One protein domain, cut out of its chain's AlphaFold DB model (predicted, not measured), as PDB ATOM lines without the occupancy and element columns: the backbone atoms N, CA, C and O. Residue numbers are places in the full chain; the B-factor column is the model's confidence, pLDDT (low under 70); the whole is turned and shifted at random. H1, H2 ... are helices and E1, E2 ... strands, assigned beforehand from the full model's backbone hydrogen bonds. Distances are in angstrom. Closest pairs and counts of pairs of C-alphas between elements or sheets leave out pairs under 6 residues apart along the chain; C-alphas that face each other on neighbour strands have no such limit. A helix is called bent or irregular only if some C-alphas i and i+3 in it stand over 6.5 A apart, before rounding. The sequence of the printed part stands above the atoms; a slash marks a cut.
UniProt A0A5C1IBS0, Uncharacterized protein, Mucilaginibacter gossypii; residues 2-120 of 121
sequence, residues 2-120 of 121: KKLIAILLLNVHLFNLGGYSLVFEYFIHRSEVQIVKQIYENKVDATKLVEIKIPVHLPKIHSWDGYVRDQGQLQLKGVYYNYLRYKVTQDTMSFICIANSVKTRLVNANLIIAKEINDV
ATOM      1  N   LYS A   2     -72.072 -88.464 135.985       71.12
ATOM      2  CA  LYS A   2     -71.278 -88.721 137.214       71.12
ATOM      3  C   LYS A   2     -69.869 -88.087 137.230       71.12
ATOM      4  O   LYS A   2     -69.452 -87.563 138.252       71.12
ATOM      5  N   LYS A   3     -69.165 -88.067 136.088       75.06
ATOM      6  CA  LYS A   3     -67.829 -87.446 135.963       75.06
ATOM      7  C   LYS A   3     -67.845 -85.917 136.103       75.06
ATOM      8  O   LYS A   3     -66.955 -85.369 136.734       75.06
ATOM      9  N   LEU A   4     -68.863 -85.240 135.566       85.25
ATOM     10  CA  LEU A   4     -69.007 -83.784 135.709       85.25
ATOM     11  C   LEU A   4     -69.311 -83.398 137.158       85.25
ATOM     12  O   LEU A   4     -68.743 -82.441 137.668       85.25
ATOM     13  N   ILE A   5     -70.146 -84.194 137.830       86.12
ATOM     14  CA  ILE A   5     -70.454 -84.020 139.253       86.12
ATOM     15  C   ILE A   5     -69.183 -84.192 140.095       86.12
ATOM     16  O   ILE A   5     -68.913 -83.359 140.953       86.12
ATOM     17  N   ALA A   6     -68.362 -85.208 139.806       84.88
ATOM     18  CA  ALA A   6     -67.088 -85.414 140.494       84.88
ATOM     19  C   ALA A   6     -66.101 -84.251 140.281       84.88
ATOM     20  O   ALA A   6     -65.472 -83.807 141.234       84.88
ATOM     21  N   ILE A   7     -66.002 -83.718 139.056       88.38
ATOM     22  CA  ILE A   7     -65.150 -82.557 138.752       88.38
ATOM     23  C   ILE A   7     -65.648 -81.310 139.493       88.38
ATOM     24  O   ILE A   7     -64.839 -80.573 140.053       88.38
ATOM     25  N   LEU A   8     -66.963 -81.081 139.538       87.81
ATOM     26  CA  LEU A   8     -67.553 -79.965 140.277       87.81
ATOM     27  C   LEU A   8     -67.247 -80.073 141.779       87.81
ATOM     28  O   LEU A   8     -66.754 -79.119 142.369       87.81
ATOM     29  N   LEU A   9     -67.476 -81.245 142.378       85.38
ATOM     30  CA  LEU A   9     -67.188 -81.513 143.791       85.38
ATOM     31  C   LEU A   9     -65.706 -81.328 144.123       85.38
ATOM     32  O   LEU A   9     -65.383 -80.753 145.158       85.38
ATOM     33  N   LEU A  10     -64.811 -81.756 143.232       85.50
ATOM     34  CA  LEU A  10     -63.373 -81.597 143.420       85.50
ATOM     35  C   LEU A  10     -62.951 -80.121 143.363       85.50
ATOM     36  O   LEU A  10     -62.168 -79.687 144.199       85.50
ATOM     37  N   ASN A  11     -63.516 -79.334 142.440       83.56
ATOM     38  CA  ASN A  11     -63.278 -77.888 142.383       83.56
ATOM     39  C   ASN A  11     -63.811 -77.178 143.632       83.56
ATOM     40  O   ASN A  11     -63.111 -76.343 144.192       83.56
ATOM     41  N   VAL A  12     -65.014 -77.530 144.099       85.00
ATOM     42  CA  VAL A  12     -65.587 -76.974 145.336       85.00
ATOM     43  C   VAL A  12     -64.710 -77.312 146.541       85.00
ATOM     44  O   VAL A  12     -64.437 -76.434 147.353       85.00
ATOM     45  N   HIS A  13     -64.222 -78.548 146.645       82.31
ATOM     46  CA  HIS A  13     -63.355 -78.969 147.743       82.31
ATOM     47  C   HIS A  13     -61.990 -78.263 147.715       82.31
ATOM     48  O   HIS A  13     -61.518 -77.790 148.744       82.31
ATOM     49  N   LEU A  14     -61.396 -78.109 146.528       79.56
ATOM     50  CA  LEU A  14     -60.151 -77.363 146.350       79.56
ATOM     51  C   LEU A  14     -60.331 -75.874 146.690       79.56
ATOM     52  O   LEU A  14     -59.464 -75.258 147.307       79.56
ATOM     53  N   PHE A  15     -61.487 -75.303 146.340       77.62
ATOM     54  CA  PHE A  15     -61.835 -73.933 146.701       77.62
ATOM     55  C   PHE A  15     -62.042 -73.771 148.212       77.62
ATOM     56  O   PHE A  15     -61.658 -72.750 148.777       77.62
ATOM     57  N   ASN A  16     -62.589 -74.795 148.870       73.19
ATOM     58  CA  ASN A  16     -62.791 -74.830 150.316       73.19
ATOM     59  C   ASN A  16     -61.461 -74.909 151.091       73.19
ATOM     60  O   ASN A  16     -61.300 -74.207 152.081       73.19
ATOM     61  N   LEU A  17     -60.479 -75.674 150.592       74.75
ATOM     62  CA  LEU A  17     -59.155 -75.829 151.215       74.75
ATOM     63  C   LEU A  17     -58.290 -74.554 151.207       74.75
ATOM     64  O   LEU A  17     -57.389 -74.430 152.030       74.75
ATOM     65  N   GLY A  18     -58.529 -73.616 150.285       70.19
ATOM     66  CA  GLY A  18     -57.716 -72.390 150.201       70.19
ATOM     67  C   GLY A  18     -58.014 -71.450 149.032       70.19
ATOM     68  O   GLY A  18     -57.318 -70.450 148.848       70.19
ATOM     69  N   GLY A  19     -59.048 -71.724 148.233       77.00
ATOM     70  CA  GLY A  19     -59.435 -70.866 147.111       77.00
ATOM     71  C   GLY A  19     -59.853 -69.465 147.552       77.00
ATOM     72  O   GLY A  19     -59.552 -68.490 146.865       77.00
ATOM     73  N   TYR A  20     -60.471 -69.339 148.730       74.44
ATOM     74  CA  TYR A  20     -60.833 -68.036 149.289       74.44
ATOM     75  C   TYR A  20     -59.607 -67.139 149.497       74.44
ATOM     76  O   TYR A  20     -59.641 -65.979 149.086       74.44
ATOM     77  N   SER A  21     -58.508 -67.668 150.041       76.19
ATOM     78  CA  SER A  21     -57.273 -66.904 150.261       76.19
ATOM     79  C   SER A  21     -56.704 -66.352 148.952       76.19
ATOM     80  O   SER A  21     -56.408 -65.160 148.874       76.19
ATOM     81  N   LEU A  22     -56.654 -67.174 147.896       79.62
ATOM     82  CA  LEU A  22     -56.195 -66.750 146.566       79.62
ATOM     83  C   LEU A  22     -57.079 -65.650 145.967       79.62
ATOM     84  O   LEU A  22     -56.585 -64.694 145.366       79.62
ATOM     85  N   VAL A  23     -58.398 -65.754 146.142       82.31
ATOM     86  CA  VAL A  23     -59.331 -64.724 145.675       82.31
ATOM     87  C   VAL A  23     -59.130 -63.415 146.438       82.31
ATOM     88  O   VAL A  23     -59.080 -62.353 145.814       82.31
ATOM     89  N   PHE A  24     -58.970 -63.465 147.762       78.62
ATOM     90  CA  PHE A  24     -58.699 -62.270 148.563       78.62
ATOM     91  C   PHE A  24     -57.385 -61.598 148.161       78.62
ATOM     92  O   PHE A  24     -57.383 -60.385 147.952       78.62
ATOM     93  N   GLU A  25     -56.303 -62.358 147.983       80.44
ATOM     94  CA  GLU A  25     -55.023 -61.821 147.504       80.44
ATOM     95  C   GLU A  25     -55.165 -61.133 146.145       80.44
ATOM     96  O   GLU A  25     -54.697 -60.005 145.969       80.44
ATOM     97  N   TYR A  26     -55.888 -61.748 145.206       83.69
ATOM     98  CA  TYR A  26     -56.144 -61.154 143.898       83.69
ATOM     99  C   TYR A  26     -56.897 -59.817 143.997       83.69
ATOM    100  O   TYR A  26     -56.511 -58.824 143.371       83.69
ATOM    101  N   PHE A  27     -57.963 -59.757 144.801       80.56
ATOM    102  CA  PHE A  27     -58.729 -58.523 144.994       80.56
ATOM    103  C   PHE A  27     -57.929 -57.441 145.730       80.56
ATOM    104  O   PHE A  27     -58.038 -56.263 145.374       80.56
ATOM    105  N   ILE A  28     -57.108 -57.818 146.715       81.00
ATOM    106  CA  ILE A  28     -56.205 -56.902 147.424       81.00
ATOM    107  C   ILE A  28     -55.201 -56.305 146.438       81.00
ATOM    108  O   ILE A  28     -55.103 -55.081 146.337       81.00
ATOM    109  N   HIS A  29     -54.535 -57.143 145.642       83.62
ATOM    110  CA  HIS A  29     -53.555 -56.692 144.658       83.62
ATOM    111  C   HIS A  29     -54.183 -55.758 143.615       83.62
ATOM    112  O   HIS A  29     -53.666 -54.679 143.323       83.62
ATOM    113  N   ARG A  30     -55.369 -56.110 143.106       82.81
ATOM    114  CA  ARG A  30     -56.112 -55.253 142.176       82.81
ATOM    115  C   ARG A  30     -56.460 -53.895 142.789       82.81
ATOM    116  O   ARG A  30     -56.378 -52.882 142.096       82.81
ATOM    117  N   SER A  31     -56.850 -53.863 144.063       79.31
ATOM    118  CA  SER A  31     -57.148 -52.615 144.773       79.31
ATOM    119  C   SER A  31     -55.918 -51.711 144.880       79.31
ATOM    120  O   SER A  31     -56.040 -50.497 144.714       79.31
ATOM    121  N   GLU A  32     -54.740 -52.283 145.119       77.44
ATOM    122  CA  GLU A  32     -53.487 -51.530 145.162       77.44
ATOM    123  C   GLU A  32     -53.147 -50.919 143.808       77.44
ATOM    124  O   GLU A  32     -52.934 -49.710 143.721       77.44
ATOM    125  N   VAL A  33     -53.185 -51.722 142.742       80.50
ATOM    126  CA  VAL A  33     -52.908 -51.253 141.376       80.50
ATOM    127  C   VAL A  33     -53.857 -50.121 140.979       80.50
ATOM    128  O   VAL A  33     -53.436 -49.146 140.360       80.50
ATOM    129  N   GLN A  34     -55.134 -50.206 141.362       79.94
ATOM    130  CA  GLN A  34     -56.107 -49.150 141.083       79.94
ATOM    131  C   GLN A  34     -55.773 -47.835 141.791       79.94
ATOM    132  O   GLN A  34     -55.820 -46.785 141.150       79.94
ATOM    133  N   ILE A  35     -55.410 -47.875 143.075       75.50
ATOM    134  CA  ILE A  35     -55.030 -46.662 143.807       75.50
ATOM    135  C   ILE A  35     -53.728 -46.079 143.263       75.50
ATOM    136  O   ILE A  35     -53.673 -44.879 143.010       75.50
ATOM    137  N   VAL A  36     -52.708 -46.903 143.007       74.94
ATOM    138  CA  VAL A  36     -51.438 -46.443 142.417       74.94
ATOM    139  C   VAL A  36     -51.677 -45.798 141.049       74.94
ATOM    140  O   VAL A  36     -51.127 -44.738 140.756       74.94
ATOM    141  N   LYS A  37     -52.567 -46.368 140.232       78.00
ATOM    142  CA  LYS A  37     -52.951 -45.782 138.945       78.00
ATOM    143  C   LYS A  37     -53.670 -44.440 139.109       78.00
ATOM    144  O   LYS A  37     -53.346 -43.492 138.402       78.00
ATOM    145  N   GLN A  38     -54.614 -44.329 140.045       75.44
ATOM    146  CA  GLN A  38     -55.304 -43.063 140.331       75.44
ATOM    147  C   GLN A  38     -54.333 -41.979 140.810       75.44
ATOM    148  O   GLN A  38     -54.456 -40.821 140.409       75.44
ATOM    149  N   ILE A  39     -53.359 -42.367 141.637       74.12
ATOM    150  CA  ILE A  39     -52.262 -41.516 142.099       74.12
ATOM    151  C   ILE A  39     -51.439 -41.012 140.910       74.12
ATOM    152  O   ILE A  39     -51.193 -39.813 140.800       74.12
ATOM    153  N   TYR A  40     -51.034 -41.917 140.014       71.50
ATOM    154  CA  TYR A  40     -50.212 -41.581 138.852       71.50
ATOM    155  C   TYR A  40     -50.942 -40.658 137.875       71.50
ATOM    156  O   TYR A  40     -50.382 -39.674 137.402       71.50
ATOM    157  N   GLU A  41     -52.222 -40.927 137.622       77.81
ATOM    158  CA  GLU A  41     -53.063 -40.099 136.755       77.81
ATOM    159  C   GLU A  41     -53.465 -38.760 137.411       77.81
ATOM    160  O   GLU A  41     -54.235 -38.006 136.821       77.81
ATOM    161  N   ASN A  42     -52.964 -38.457 138.621       67.94
ATOM    162  CA  ASN A  42     -53.311 -37.279 139.425       67.94
ATOM    163  C   ASN A  42     -54.833 -37.105 139.610       67.94
ATOM    164  O   ASN A  42     -55.333 -36.000 139.803       67.94
ATOM    165  N   LYS A  43     -55.573 -38.219 139.549       67.31
ATOM    166  CA  LYS A  43     -57.031 -38.293 139.732       67.31
ATOM    167  C   LYS A  43     -57.419 -38.477 141.196       67.31
ATOM    168  O   LYS A  43     -58.579 -38.736 141.509       67.31
ATOM    169  N   VAL A  44     -56.444 -38.412 142.096       66.94
ATOM    170  CA  VAL A  44     -56.689 -38.448 143.530       66.94
ATOM    171  C   VAL A  44     -57.157 -37.073 143.968       66.94
ATOM    172  O   VAL A  44     -56.395 -36.108 143.929       66.94
ATOM    173  N   ASP A  45     -58.404 -37.005 144.425       65.31
ATOM    174  CA  ASP A  45     -58.927 -35.813 145.078       65.31
ATOM    175  C   ASP A  45     -58.020 -35.420 146.245       65.31
ATOM    176  O   ASP A  45     -57.809 -36.202 147.180       65.31
ATOM    177  N   ALA A  46     -57.532 -34.179 146.225       64.62
ATOM    178  CA  ALA A  46     -56.727 -33.621 147.308       64.62
ATOM    179  C   ALA A  46     -57.451 -33.681 148.669       64.62
ATOM    180  O   ALA A  46     -56.802 -33.712 149.709       64.62
ATOM    181  N   THR A  47     -58.785 -33.767 148.669       64.69
ATOM    182  CA  THR A  47     -59.631 -33.900 149.866       64.69
ATOM    183  C   THR A  47     -59.478 -35.238 150.592       64.69
ATOM    184  O   THR A  47     -59.873 -35.349 151.748       64.69
ATOM    185  N   LYS A  48     -58.905 -36.258 149.940       69.94
ATOM    186  CA  LYS A  48     -58.652 -37.584 150.531       69.94
ATOM    187  C   LYS A  48     -57.226 -37.740 151.056       69.94
ATOM    188  O   LYS A  48     -56.898 -38.791 151.612       69.94
ATOM    189  N   LEU A  49     -56.379 -36.731 150.854       78.19
ATOM    190  CA  LEU A  49     -55.016 -36.722 151.363       78.19
ATOM    191  C   LEU A  49     -55.038 -36.425 152.858       78.19
ATOM    192  O   LEU A  49     -55.600 -35.426 153.300       78.19
ATOM    193  N   VAL A  50     -54.395 -37.291 153.628       80.88
ATOM    194  CA  VAL A  50     -54.207 -37.130 155.065       80.88
ATOM    195  C   VAL A  50     -52.717 -37.048 155.367       80.88
ATOM    196  O   VAL A  50     -51.913 -37.819 154.836       80.88
ATOM    197  N   GLU A  51     -52.338 -36.090 156.209       84.06
ATOM    198  CA  GLU A  51     -50.985 -36.010 156.751       84.06
ATOM    199  C   GLU A  51     -50.924 -36.820 158.048       84.06
ATOM    200  O   GLU A  51     -51.595 -36.500 159.029       84.06
ATOM    201  N   ILE A  52     -50.112 -37.872 158.056       84.06
ATOM    202  CA  ILE A  52     -49.834 -38.678 159.242       84.06
ATOM    203  C   ILE A  52     -48.470 -38.272 159.782       84.06
ATOM    204  O   ILE A  52     -47.467 -38.379 159.081       84.06
ATOM    205  N   LYS A  53     -48.429 -37.843 161.045       86.56
ATOM    206  CA  LYS A  53     -47.190 -37.524 161.763       86.56
ATOM    207  C   LYS A  53     -46.888 -38.632 162.756       86.56
ATOM    208  O   LYS A  53     -47.684 -38.885 163.659       86.56
ATOM    209  N   ILE A  54     -45.751 -39.290 162.579       85.06
ATOM    210  CA  ILE A  54     -45.273 -40.349 163.464       85.06
ATOM    211  C   ILE A  54     -44.078 -39.788 164.240       85.06
ATOM    212  O   ILE A  54     -43.091 -39.409 163.607       85.06
ATOM    213  N   PRO A  55     -44.141 -39.688 165.579       85.31
ATOM    214  CA  PRO A  55     -42.985 -39.283 166.366       85.31
ATOM    215  C   PRO A  55     -41.904 -40.364 166.262       85.31
ATOM    216  O   PRO A  55     -42.170 -41.540 166.510       85.31
ATOM    217  N   VAL A  56     -40.697 -39.973 165.864       83.06
ATOM    218  CA  VAL A  56     -39.543 -40.866 165.701       83.06
ATOM    219  C   VAL A  56     -38.319 -40.169 166.264       83.06
ATOM    220  O   VAL A  56     -38.141 -38.989 166.020       83.06
ATOM    221  N   HIS A  57     -37.467 -40.869 167.005       84.12
ATOM    222  CA  HIS A  57     -36.246 -40.264 167.533       84.12
ATOM    223  C   HIS A  57     -35.054 -40.668 166.664       84.12
ATOM    224  O   HIS A  57     -34.531 -41.778 166.783       84.12
ATOM    225  N   LEU A  58     -34.654 -39.783 165.750       81.00
ATOM    226  CA  LEU A  58     -33.604 -40.014 164.757       81.00
ATOM    227  C   LEU A  58     -32.493 -38.956 164.902       81.00
ATOM    228  O   LEU A  58     -32.341 -38.081 164.047       81.00
ATOM    229  N   PRO A  59     -31.661 -39.044 165.959       76.06
ATOM    230  CA  PRO A  59     -30.716 -37.985 166.333       76.06
ATOM    231  C   PRO A  59     -29.614 -37.726 165.295       76.06
ATOM    232  O   PRO A  59     -29.004 -36.661 165.297       76.06
ATOM    233  N   LYS A  60     -29.350 -38.683 164.396       78.31
ATOM    234  CA  LYS A  60     -28.305 -38.590 163.359       78.31
ATOM    235  C   LYS A  60     -28.810 -38.100 161.998       78.31
ATOM    236  O   LYS A  60     -28.036 -38.087 161.047       78.31
ATOM    237  N   ILE A  61     -30.089 -37.745 161.874       79.88
ATOM    238  CA  ILE A  61     -30.670 -37.313 160.600       79.88
ATOM    239  C   ILE A  61     -30.781 -35.790 160.581       79.88
ATOM    240  O   ILE A  61     -31.287 -35.182 161.519       79.88
ATOM    241  N   HIS A  62     -30.331 -35.165 159.494       79.38
ATOM    242  CA  HIS A  62     -30.642 -33.762 159.239       79.38
ATOM    243  C   HIS A  62     -32.109 -33.625 158.843       79.38
ATOM    244  O   HIS A  62     -32.573 -34.346 157.962       79.38
ATOM    245  N   SER A  63     -32.827 -32.692 159.470       82.12
ATOM    246  CA  SER A  63     -34.212 -32.394 159.106       82.12
ATOM    247  C   SER A  63     -34.309 -32.017 157.633       82.12
ATOM    248  O   SER A  63     -33.599 -31.131 157.160       82.12
ATOM    249  N   TRP A  64     -35.184 -32.707 156.907       84.88
ATOM    250  CA  TRP A  64     -35.383 -32.452 155.488       84.88
ATOM    251  C   TRP A  64     -36.120 -31.129 155.294       84.88
ATOM    252  O   TRP A  64     -37.124 -30.866 155.962       84.88
ATOM    253  N   ASP A  65     -35.636 -30.318 154.355       80.31
ATOM    254  CA  ASP A  65     -36.212 -29.006 154.035       80.31
ATOM    255  C   ASP A  65     -37.620 -29.130 153.418       80.31
ATOM    256  O   ASP A  65     -38.511 -28.313 153.643       80.31
ATOM    257  N   GLY A  66     -37.878 -30.235 152.711       85.69
ATOM    258  CA  GLY A  66     -39.135 -30.464 152.012       85.69
ATOM    259  C   GLY A  66     -39.612 -31.909 152.025       85.69
ATOM    260  O   GLY A  66     -38.964 -32.827 152.526       85.69
ATOM    261  N   TYR A  67     -40.794 -32.094 151.446       84.38
ATOM    262  CA  TYR A  67     -41.366 -33.407 151.193       84.38
ATOM    263  C   TYR A  67     -40.677 -34.073 150.005       84.38
ATOM    264  O   TYR A  67     -40.711 -33.549 148.891       84.38
ATOM    265  N   VAL A  68     -40.137 -35.268 150.222       84.25
ATOM    266  CA  VAL A  68     -39.656 -36.130 149.142       84.25
ATOM    267  C   VAL A  68     -40.858 -36.832 148.529       84.25
ATOM    268  O   VAL A  68     -41.702 -37.377 149.243       84.25
ATOM    269  N   ARG A  69     -40.971 -36.775 147.198       82.56
ATOM    270  CA  ARG A  69     -42.014 -37.481 146.451       82.56
ATOM    271  C   ARG A  69     -41.560 -38.916 146.229       82.56
ATOM    272  O   ARG A  69     -40.631 -39.147 145.466       82.56
ATOM    273  N   ASP A  70     -42.244 -39.842 146.879       80.00
ATOM    274  CA  ASP A  70     -41.960 -41.268 146.806       80.00
ATOM    275  C   ASP A  70     -43.243 -42.062 147.052       80.00
ATOM    276  O   ASP A  70     -44.167 -41.572 147.707       80.00
ATOM    277  N   GLN A  71     -43.309 -43.272 146.510       74.00
ATOM    278  CA  GLN A  71     -44.503 -44.103 146.537       74.00
ATOM    279  C   GLN A  71     -44.264 -45.349 147.371       74.00
ATOM    280  O   GLN A  71     -43.339 -46.117 147.127       74.00
ATOM    281  N   GLY A  72     -45.164 -45.596 148.311       77.81
ATOM    282  CA  GLY A  72     -45.163 -46.854 149.031       77.81
ATOM    283  C   GLY A  72     -46.396 -47.031 149.890       77.81
ATOM    284  O   GLY A  72     -47.380 -46.291 149.792       77.81
ATOM    285  N   GLN A  73     -46.341 -48.057 150.726       78.88
ATOM    286  CA  GLN A  73     -47.452 -48.475 151.563       78.88
ATOM    287  C   GLN A  73     -47.029 -48.469 153.023       78.88
ATOM    288  O   GLN A  73     -45.936 -48.915 153.363       78.88
ATOM    289  N   LEU A  74     -47.913 -47.984 153.887       82.31
ATOM    290  CA  LEU A  74     -47.752 -48.066 155.331       82.31
ATOM    291  C   LEU A  74     -49.046 -48.587 155.950       82.31
ATOM    292  O   LEU A  74     -50.147 -48.244 155.517       82.31
ATOM    293  N   GLN A  75     -48.917 -49.429 156.968       82.06
ATOM    294  CA  GLN A  75     -50.045 -49.885 157.768       82.06
ATOM    295  C   GLN A  75     -49.997 -49.172 159.114       82.06
ATOM    296  O   GLN A  75     -48.999 -49.251 159.826       82.06
ATOM    297  N   LEU A  76     -51.080 -48.489 159.477       77.88
ATOM    298  CA  LEU A  76     -51.199 -47.823 160.769       77.88
ATOM    299  C   LEU A  76     -52.512 -48.229 161.431       77.88
ATOM    300  O   LEU A  76     -53.583 -48.036 160.860       77.88
ATOM    301  N   LYS A  77     -52.433 -48.802 162.640       75.56
ATOM    302  CA  LYS A  77     -53.602 -49.249 163.429       75.56
ATOM    303  C   LYS A  77     -54.579 -50.139 162.631       75.56
ATOM    304  O   LYS A  77     -55.790 -49.998 162.750       75.56
ATOM    305  N   GLY A  78     -54.051 -51.026 161.784       71.06
ATOM    306  CA  GLY A  78     -54.853 -51.931 160.948       71.06
ATOM    307  C   GLY A  78     -55.429 -51.308 159.670       71.06
ATOM    308  O   GLY A  78     -56.027 -52.022 158.870       71.06
ATOM    309  N   VAL A  79     -55.219 -50.011 159.427       76.50
ATOM    310  CA  VAL A  79     -55.611 -49.340 158.182       76.50
ATOM    311  C   VAL A  79     -54.410 -49.251 157.248       76.50
ATOM    312  O   VAL A  79     -53.314 -48.863 157.655       76.50
ATOM    313  N   TYR A  80     -54.617 -49.611 155.984       82.12
ATOM    314  CA  TYR A  80     -53.592 -49.522 154.951       82.12
ATOM    315  C   TYR A  80     -53.658 -48.167 154.254       82.12
ATOM    316  O   TYR A  80     -54.679 -47.803 153.666       82.12
ATOM    317  N   TYR A  81     -52.543 -47.447 154.273       79.81
ATOM    318  CA  TYR A  81     -52.366 -46.162 153.615       79.81
ATOM    319  C   TYR A  81     -51.317 -46.284 152.511       79.81
ATOM    320  O   TYR A  81     -50.305 -46.962 152.671       79.81
ATOM    321  N   ASN A  82     -51.548 -45.604 151.392       82.81
ATOM    322  CA  ASN A  82     -50.527 -45.411 150.365       82.81
ATOM    323  C   ASN A  82     -49.968 -44.001 150.528       82.81
ATOM    324  O   ASN A  82     -50.740 -43.042 150.488       82.81
ATOM    325  N   TYR A  83     -48.663 -43.860 150.746       80.19
ATOM    326  CA  TYR A  83     -48.033 -42.548 150.852       80.19
ATOM    327  C   TYR A  83     -47.530 -42.070 149.488       80.19
ATOM    328  O   TYR A  83     -47.100 -42.855 148.650       80.19
ATOM    329  N   LEU A  84     -47.639 -40.761 149.279       80.50
ATOM    330  CA  LEU A  84     -47.229 -40.049 148.066       80.50
ATOM    331  C   LEU A  84     -45.955 -39.252 148.270       80.50
ATOM    332  O   LEU A  84     -45.219 -38.944 147.328       80.50
ATOM    333  N   ARG A  85     -45.803 -38.766 149.498       84.69
ATOM    334  CA  ARG A  85     -44.703 -37.922 149.908       84.69
ATOM    335  C   ARG A  85     -44.435 -38.165 151.372       84.69
ATOM    336  O   ARG A  85     -45.375 -38.362 152.142       84.69
ATOM    337  N   TYR A  86     -43.179 -38.076 151.762       87.94
ATOM    338  CA  TYR A  86     -42.814 -38.105 153.164       87.94
ATOM    339  C   TYR A  86     -41.701 -37.110 153.456       87.94
ATOM    340  O   TYR A  86     -40.970 -36.673 152.566       87.94
ATOM    341  N   LYS A  87     -41.625 -36.700 154.712       88.94
ATOM    342  CA  LYS A  87     -40.605 -35.810 155.239       88.94
ATOM    343  C   LYS A  87     -40.118 -36.382 156.555       88.94
ATOM    344  O   LYS A  87     -40.933 -36.761 157.394       88.94
ATOM    345  N   VAL A  88     -38.806 -36.406 156.736       86.75
ATOM    346  CA  VAL A  88     -38.177 -36.851 157.977       86.75
ATOM    347  C   VAL A  88     -37.543 -35.650 158.668       86.75
ATOM    348  O   VAL A  88     -36.795 -34.889 158.055       86.75
ATOM    349  N   THR A  89     -37.859 -35.473 159.942       86.00
ATOM    350  CA  THR A  89     -37.160 -34.575 160.863       86.00
ATOM    351  C   THR A  89     -36.535 -35.398 161.987       86.00
ATOM    352  O   THR A  89     -36.751 -36.608 162.077       86.00
ATOM    353  N   GLN A  90     -35.745 -34.752 162.843       85.38
ATOM    354  CA  GLN A  90     -35.078 -35.419 163.968       85.38
ATOM    355  C   GLN A  90     -36.051 -36.098 164.943       85.38
ATOM    356  O   GLN A  90     -35.715 -37.146 165.490       85.38
ATOM    357  N   ASP A  91     -37.249 -35.527 165.110       86.69
ATOM    358  CA  ASP A  91     -38.238 -35.974 166.100       86.69
ATOM    359  C   ASP A  91     -39.540 -36.502 165.475       86.69
ATOM    360  O   ASP A  91     -40.414 -37.031 166.166       86.69
ATOM    361  N   THR A  92     -39.739 -36.315 164.167       85.50
ATOM    362  CA  THR A  92     -41.015 -36.626 163.510       85.50
ATOM    363  C   THR A  92     -40.859 -37.030 162.051       85.50
ATOM    364  O   THR A  92     -40.139 -36.418 161.269       85.50
ATOM    365  N   MET A  93     -41.632 -38.029 161.644       87.12
ATOM    366  CA  MET A  93     -41.792 -38.414 160.251       87.12
ATOM    367  C   MET A  93     -43.212 -38.073 159.797       87.12
ATOM    368  O   MET A  93     -44.185 -38.621 160.313       87.12
ATOM    369  N   SER A  94     -43.331 -37.139 158.856       86.75
ATOM    370  CA  SER A  94     -44.599 -36.735 158.241       86.75
ATOM    371  C   SER A  94     -44.802 -37.486 156.931       86.75
ATOM    372  O   SER A  94     -43.951 -37.422 156.049       86.75
ATOM    373  N   PHE A  95     -45.957 -38.113 156.750       86.38
ATOM    374  CA  PHE A  95     -46.356 -38.783 155.518       86.38
ATOM    375  C   PHE A  95     -47.631 -38.152 154.972       86.38
ATOM    376  O   PHE A  95     -48.643 -38.106 155.663       86.38
ATOM    377  N   ILE A  96     -47.612 -37.727 153.715       85.06
ATOM    378  CA  ILE A  96     -48.824 -37.388 152.971       85.06
ATOM    379  C   ILE A  96     -49.308 -38.665 152.305       85.06
ATOM    380  O   ILE A  96     -48.637 -39.205 151.422       85.06
ATOM    381  N   CYS A  97     -50.461 -39.158 152.735       84.19
ATOM    382  CA  CYS A  97     -50.968 -40.450 152.310       84.19
ATOM    383  C   CYS A  97     -52.466 -40.434 152.025       84.19
ATOM    384  O   CYS A  97     -53.182 -39.501 152.374       84.19
ATOM    385  N   ILE A  98     -52.931 -41.479 151.352       82.25
ATOM    386  CA  ILE A  98     -54.337 -41.733 151.071       82.25
ATOM    387  C   ILE A  98     -54.736 -43.069 151.694       82.25
ATOM    388  O   ILE A  98     -54.040 -44.078 151.546       82.25
ATOM    389  N   ALA A  99     -55.865 -43.077 152.399       77.81
ATOM    390  CA  ALA A  99     -56.413 -44.298 152.973       77.81
ATOM    391  C   ALA A  99     -56.908 -45.237 151.863       77.81
ATOM    392  O   ALA A  99     -57.760 -44.862 151.055       77.81
ATOM    393  N   ASN A 100     -56.427 -46.483 151.849       79.00
ATOM    394  CA  ASN A 100     -56.996 -47.539 151.019       79.00
ATOM    395  C   ASN A 100     -58.077 -48.282 151.815       79.00
ATOM    396  O   ASN A 100     -57.833 -49.324 152.431       79.00
ATOM    397  N   SER A 101     -59.292 -47.730 151.806       74.31
ATOM    398  CA  SER A 101     -60.451 -48.327 152.481       74.31
ATOM    399  C   SER A 101     -60.816 -49.705 151.917       74.31
ATOM    400  O   SER A 101     -61.244 -50.578 152.669       74.31
ATOM    401  N   VAL A 102     -60.593 -49.934 150.618       74.06
ATOM    402  CA  VAL A 102     -60.883 -51.211 149.949       74.06
ATOM    403  C   VAL A 102     -59.926 -52.301 150.426       74.06
ATOM    404  O   VAL A 102     -60.392 -53.334 150.905       74.06
ATOM    405  N   LYS A 103     -58.608 -52.060 150.385       74.44
ATOM    406  CA  LYS A 103     -57.596 -52.987 150.918       74.44
ATOM    407  C   LYS A 103     -57.806 -53.241 152.404       74.44
ATOM    408  O   LYS A 103     -57.788 -54.390 152.824       74.44
ATOM    409  N   THR A 104     -58.079 -52.195 153.182       74.00
ATOM    410  CA  THR A 104     -58.358 -52.324 154.621       74.00
ATOM    411  C   THR A 104     -59.544 -53.254 154.879       74.00
ATOM    412  O   THR A 104     -59.450 -54.162 155.698       74.00
ATOM    413  N   ARG A 105     -60.643 -53.091 154.132       76.44
ATOM    414  CA  ARG A 105     -61.822 -53.952 154.262       76.44
ATOM    415  C   ARG A 105     -61.545 -55.394 153.837       76.44
ATOM    416  O   ARG A 105     -61.980 -56.308 154.525       76.44
ATOM    417  N   LEU A 106     -60.836 -55.598 152.726       73.06
ATOM    418  CA  LEU A 106     -60.512 -56.936 152.216       73.06
ATOM    419  C   LEU A 106     -59.576 -57.700 153.154       73.06
ATOM    420  O   LEU A 106     -59.827 -58.868 153.431       73.06
ATOM    421  N   VAL A 107     -58.539 -57.042 153.681       74.88
ATOM    422  CA  VAL A 107     -57.625 -57.666 154.644       74.88
ATOM    423  C   VAL A 107     -58.350 -57.992 155.947       74.88
ATOM    424  O   VAL A 107     -58.224 -59.111 156.431       74.88
ATOM    425  N   ASN A 108     -59.153 -57.072 156.489       73.31
ATOM    426  CA  ASN A 108     -59.923 -57.354 157.702       73.31
ATOM    427  C   ASN A 108     -60.915 -58.508 157.503       73.31
ATOM    428  O   ASN A 108     -61.036 -59.351 158.383       73.31
ATOM    429  N   ALA A 109     -61.587 -58.587 156.349       72.75
ATOM    430  CA  ALA A 109     -62.477 -59.705 156.035       72.75
ATOM    431  C   ALA A 109     -61.714 -61.039 155.963       72.75
ATOM    432  O   ALA A 109     -62.165 -62.026 156.535       72.75
ATOM    433  N   ASN A 110     -60.537 -61.052 155.329       75.56
ATOM    434  CA  ASN A 110     -59.683 -62.237 155.277       75.56
ATOM    435  C   ASN A 110     -59.209 -62.659 156.680       75.56
ATOM    436  O   ASN A 110     -59.255 -63.836 157.007       75.56
ATOM    437  N   LEU A 111     -58.821 -61.707 157.539       68.56
ATOM    438  CA  LEU A 111     -58.427 -61.983 158.926       68.56
ATOM    439  C   LEU A 111     -59.579 -62.544 159.773       68.56
ATOM    440  O   LEU A 111     -59.348 -63.447 160.570       68.56
ATOM    441  N   ILE A 112     -60.803 -62.031 159.605       68.25
ATOM    442  CA  ILE A 112     -61.993 -62.551 160.299       68.25
ATOM    443  C   ILE A 112     -62.260 -63.991 159.867       68.25
ATOM    444  O   ILE A 112     -62.358 -64.862 160.724       68.25
ATOM    445  N   ILE A 113     -62.290 -64.252 158.556       68.12
ATOM    446  CA  ILE A 113     -62.504 -65.601 158.023       68.12
ATOM    447  C   ILE A 113     -61.398 -66.534 158.518       68.12
ATOM    448  O   ILE A 113     -61.703 -67.570 159.087       68.12
ATOM    449  N   ALA A 114     -60.125 -66.143 158.390       64.19
ATOM    450  CA  ALA A 114     -58.975 -66.917 158.863       64.19
ATOM    451  C   ALA A 114     -59.038 -67.237 160.363       64.19
ATOM    452  O   ALA A 114     -58.581 -68.297 160.789       64.19
ATOM    453  N   LYS A 115     -59.594 -66.333 161.172       65.56
ATOM    454  CA  LYS A 115     -59.816 -66.580 162.592       65.56
ATOM    455  C   LYS A 115     -60.948 -67.582 162.816       65.56
ATOM    456  O   LYS A 115     -60.757 -68.505 163.592       65.56
ATOM    457  N   GLU A 116     -62.066 -67.452 162.106       69.75
ATOM    458  CA  GLU A 116     -63.193 -68.390 162.203       69.75
ATOM    459  C   GLU A 116     -62.806 -69.823 161.816       69.75
ATOM    460  O   GLU A 116     -63.220 -70.747 162.501       69.75
ATOM    461  N   ILE A 117     -61.976 -70.027 160.785       62.69
ATOM    462  CA  ILE A 117     -61.472 -71.373 160.429       62.69
ATOM    463  C   ILE A 117     -60.465 -71.933 161.443       62.69
ATOM    464  O   ILE A 117     -60.394 -73.146 161.591       62.69
ATOM    465  N   ASN A 118     -59.691 -71.083 162.131       59.91
ATOM    466  CA  ASN A 118     -58.751 -71.530 163.171       59.91
ATOM    467  C   ASN A 118     -59.426 -71.790 164.531       59.91
ATOM    468  O   ASN A 118     -58.846 -72.488 165.354       59.91
ATOM    469  N   ASP A 119     -60.619 -71.234 164.772       55.97
ATOM    470  CA  ASP A 119     -61.427 -71.481 165.982       55.97
ATOM    471  C   ASP A 119     -62.317 -72.741 165.860       55.97
ATOM    472  O   ASP A 119     -63.095 -73.044 166.766       55.97
ATOM    473  N   VAL A 120     -62.216 -73.494 164.757       44.94
ATOM    474  CA  VAL A 120     -62.841 -74.820 164.630       44.94
ATOM    475  C   VAL A 120     -61.870 -75.868 165.205       44.94
ATOM    476  O   VAL A 120     -60.749 -75.958 164.702       44.94
TER     477      VAL A 120
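Overview. This is residues 2 to 120 of the 121 residues of an uncharacterized protein of Mucilaginibacter gossypii (UniProt A0A5C1IBS0). A long, kinked helix, H1, leads from its free first arm, H1a, to a small, strongly twisted sheet of four strands at the far end of the model; after the sheet a second helix, H2, folds back side by side with the second arm, H1b. Residues 2 to 10 stick out at one end of the length, and the two helices meet the sheet only with the parts nearest to it. The printed part has 119 residues with two named helices and four named strands, in the order H1, E1, E2, E3, E4, H2; the sheet's order is E1, E4, E3, E2, antiparallel throughout, and the class is mixed, helices and strands. The whole is only just loose, close to extended, with a radius of gyration of the C-alphas of 20.2 A and spans of 71 by 35 by 23 A.

Arrangement. H1, residues 2 to 40, was assigned as one helix by its hydrogen bonds but is bent: C-alphas 17 and 20 are 8.2 A apart. Its arms H1a, residues 2 to 17, and H1b, residues 20 to 40, stand at a steep tilt of 63 degrees. H1b only grazes the sheet, with its residues 32 to 40. E1, residues 49 to 55, is an edge strand, antiparallel to E4, residues 92 to 99, with N 52 and O 95 at 2.8 A. E2, residues 68 to 76, is the other edge strand and forms a hairpin with E3, residues 79 to 88, with N 74 and O 81 at 2.9 A. E3 and E4 form a hairpin too, with N 84 and O 96 at 2.8 A. E2, E3 and E4 are a meander, each the antiparallel neighbour of the one before; with E1, the antiparallel neighbour of E4, they make a Greek key. H2, residues 101 to 118, touches H1b with residues 102 to 110 alone, at a shallow tilt of 14 degrees, opposite ways; the closest C-alphas are those of Ile 28 and Lys 103, 5.4 A. H2 only grazes the sheet, with its residues 101 to 108. H1a is apart from H2 and from the four strands. In H1a, H1b and H2 every O i to N i+4 pair is within hydrogen-bond range.

Along the chain. H1a begins at C-alpha 2, (-71.278, -88.721, 137.214), and is 22.6 A long. H1b is 30.4 A long and ends at C-alpha 40, (-50.212, -41.581, 138.852). E3, the longest strand, measures 21.4 A and bends by 86 degrees at residue 84. H2, 25.6 A long, ends at C-alpha 118, (-58.751, -71.530, 163.171).

Size, cuts and confidence. The C-alphas farthest apart are those of Lys 2 and His 62, 71.8 A. The printed part has no cut. The link from E1 to E2, residues 56 to 67, is long. The mean pLDDT of the printed part is 78.1; residues 42 to 48 and 111 to 120 are under 70.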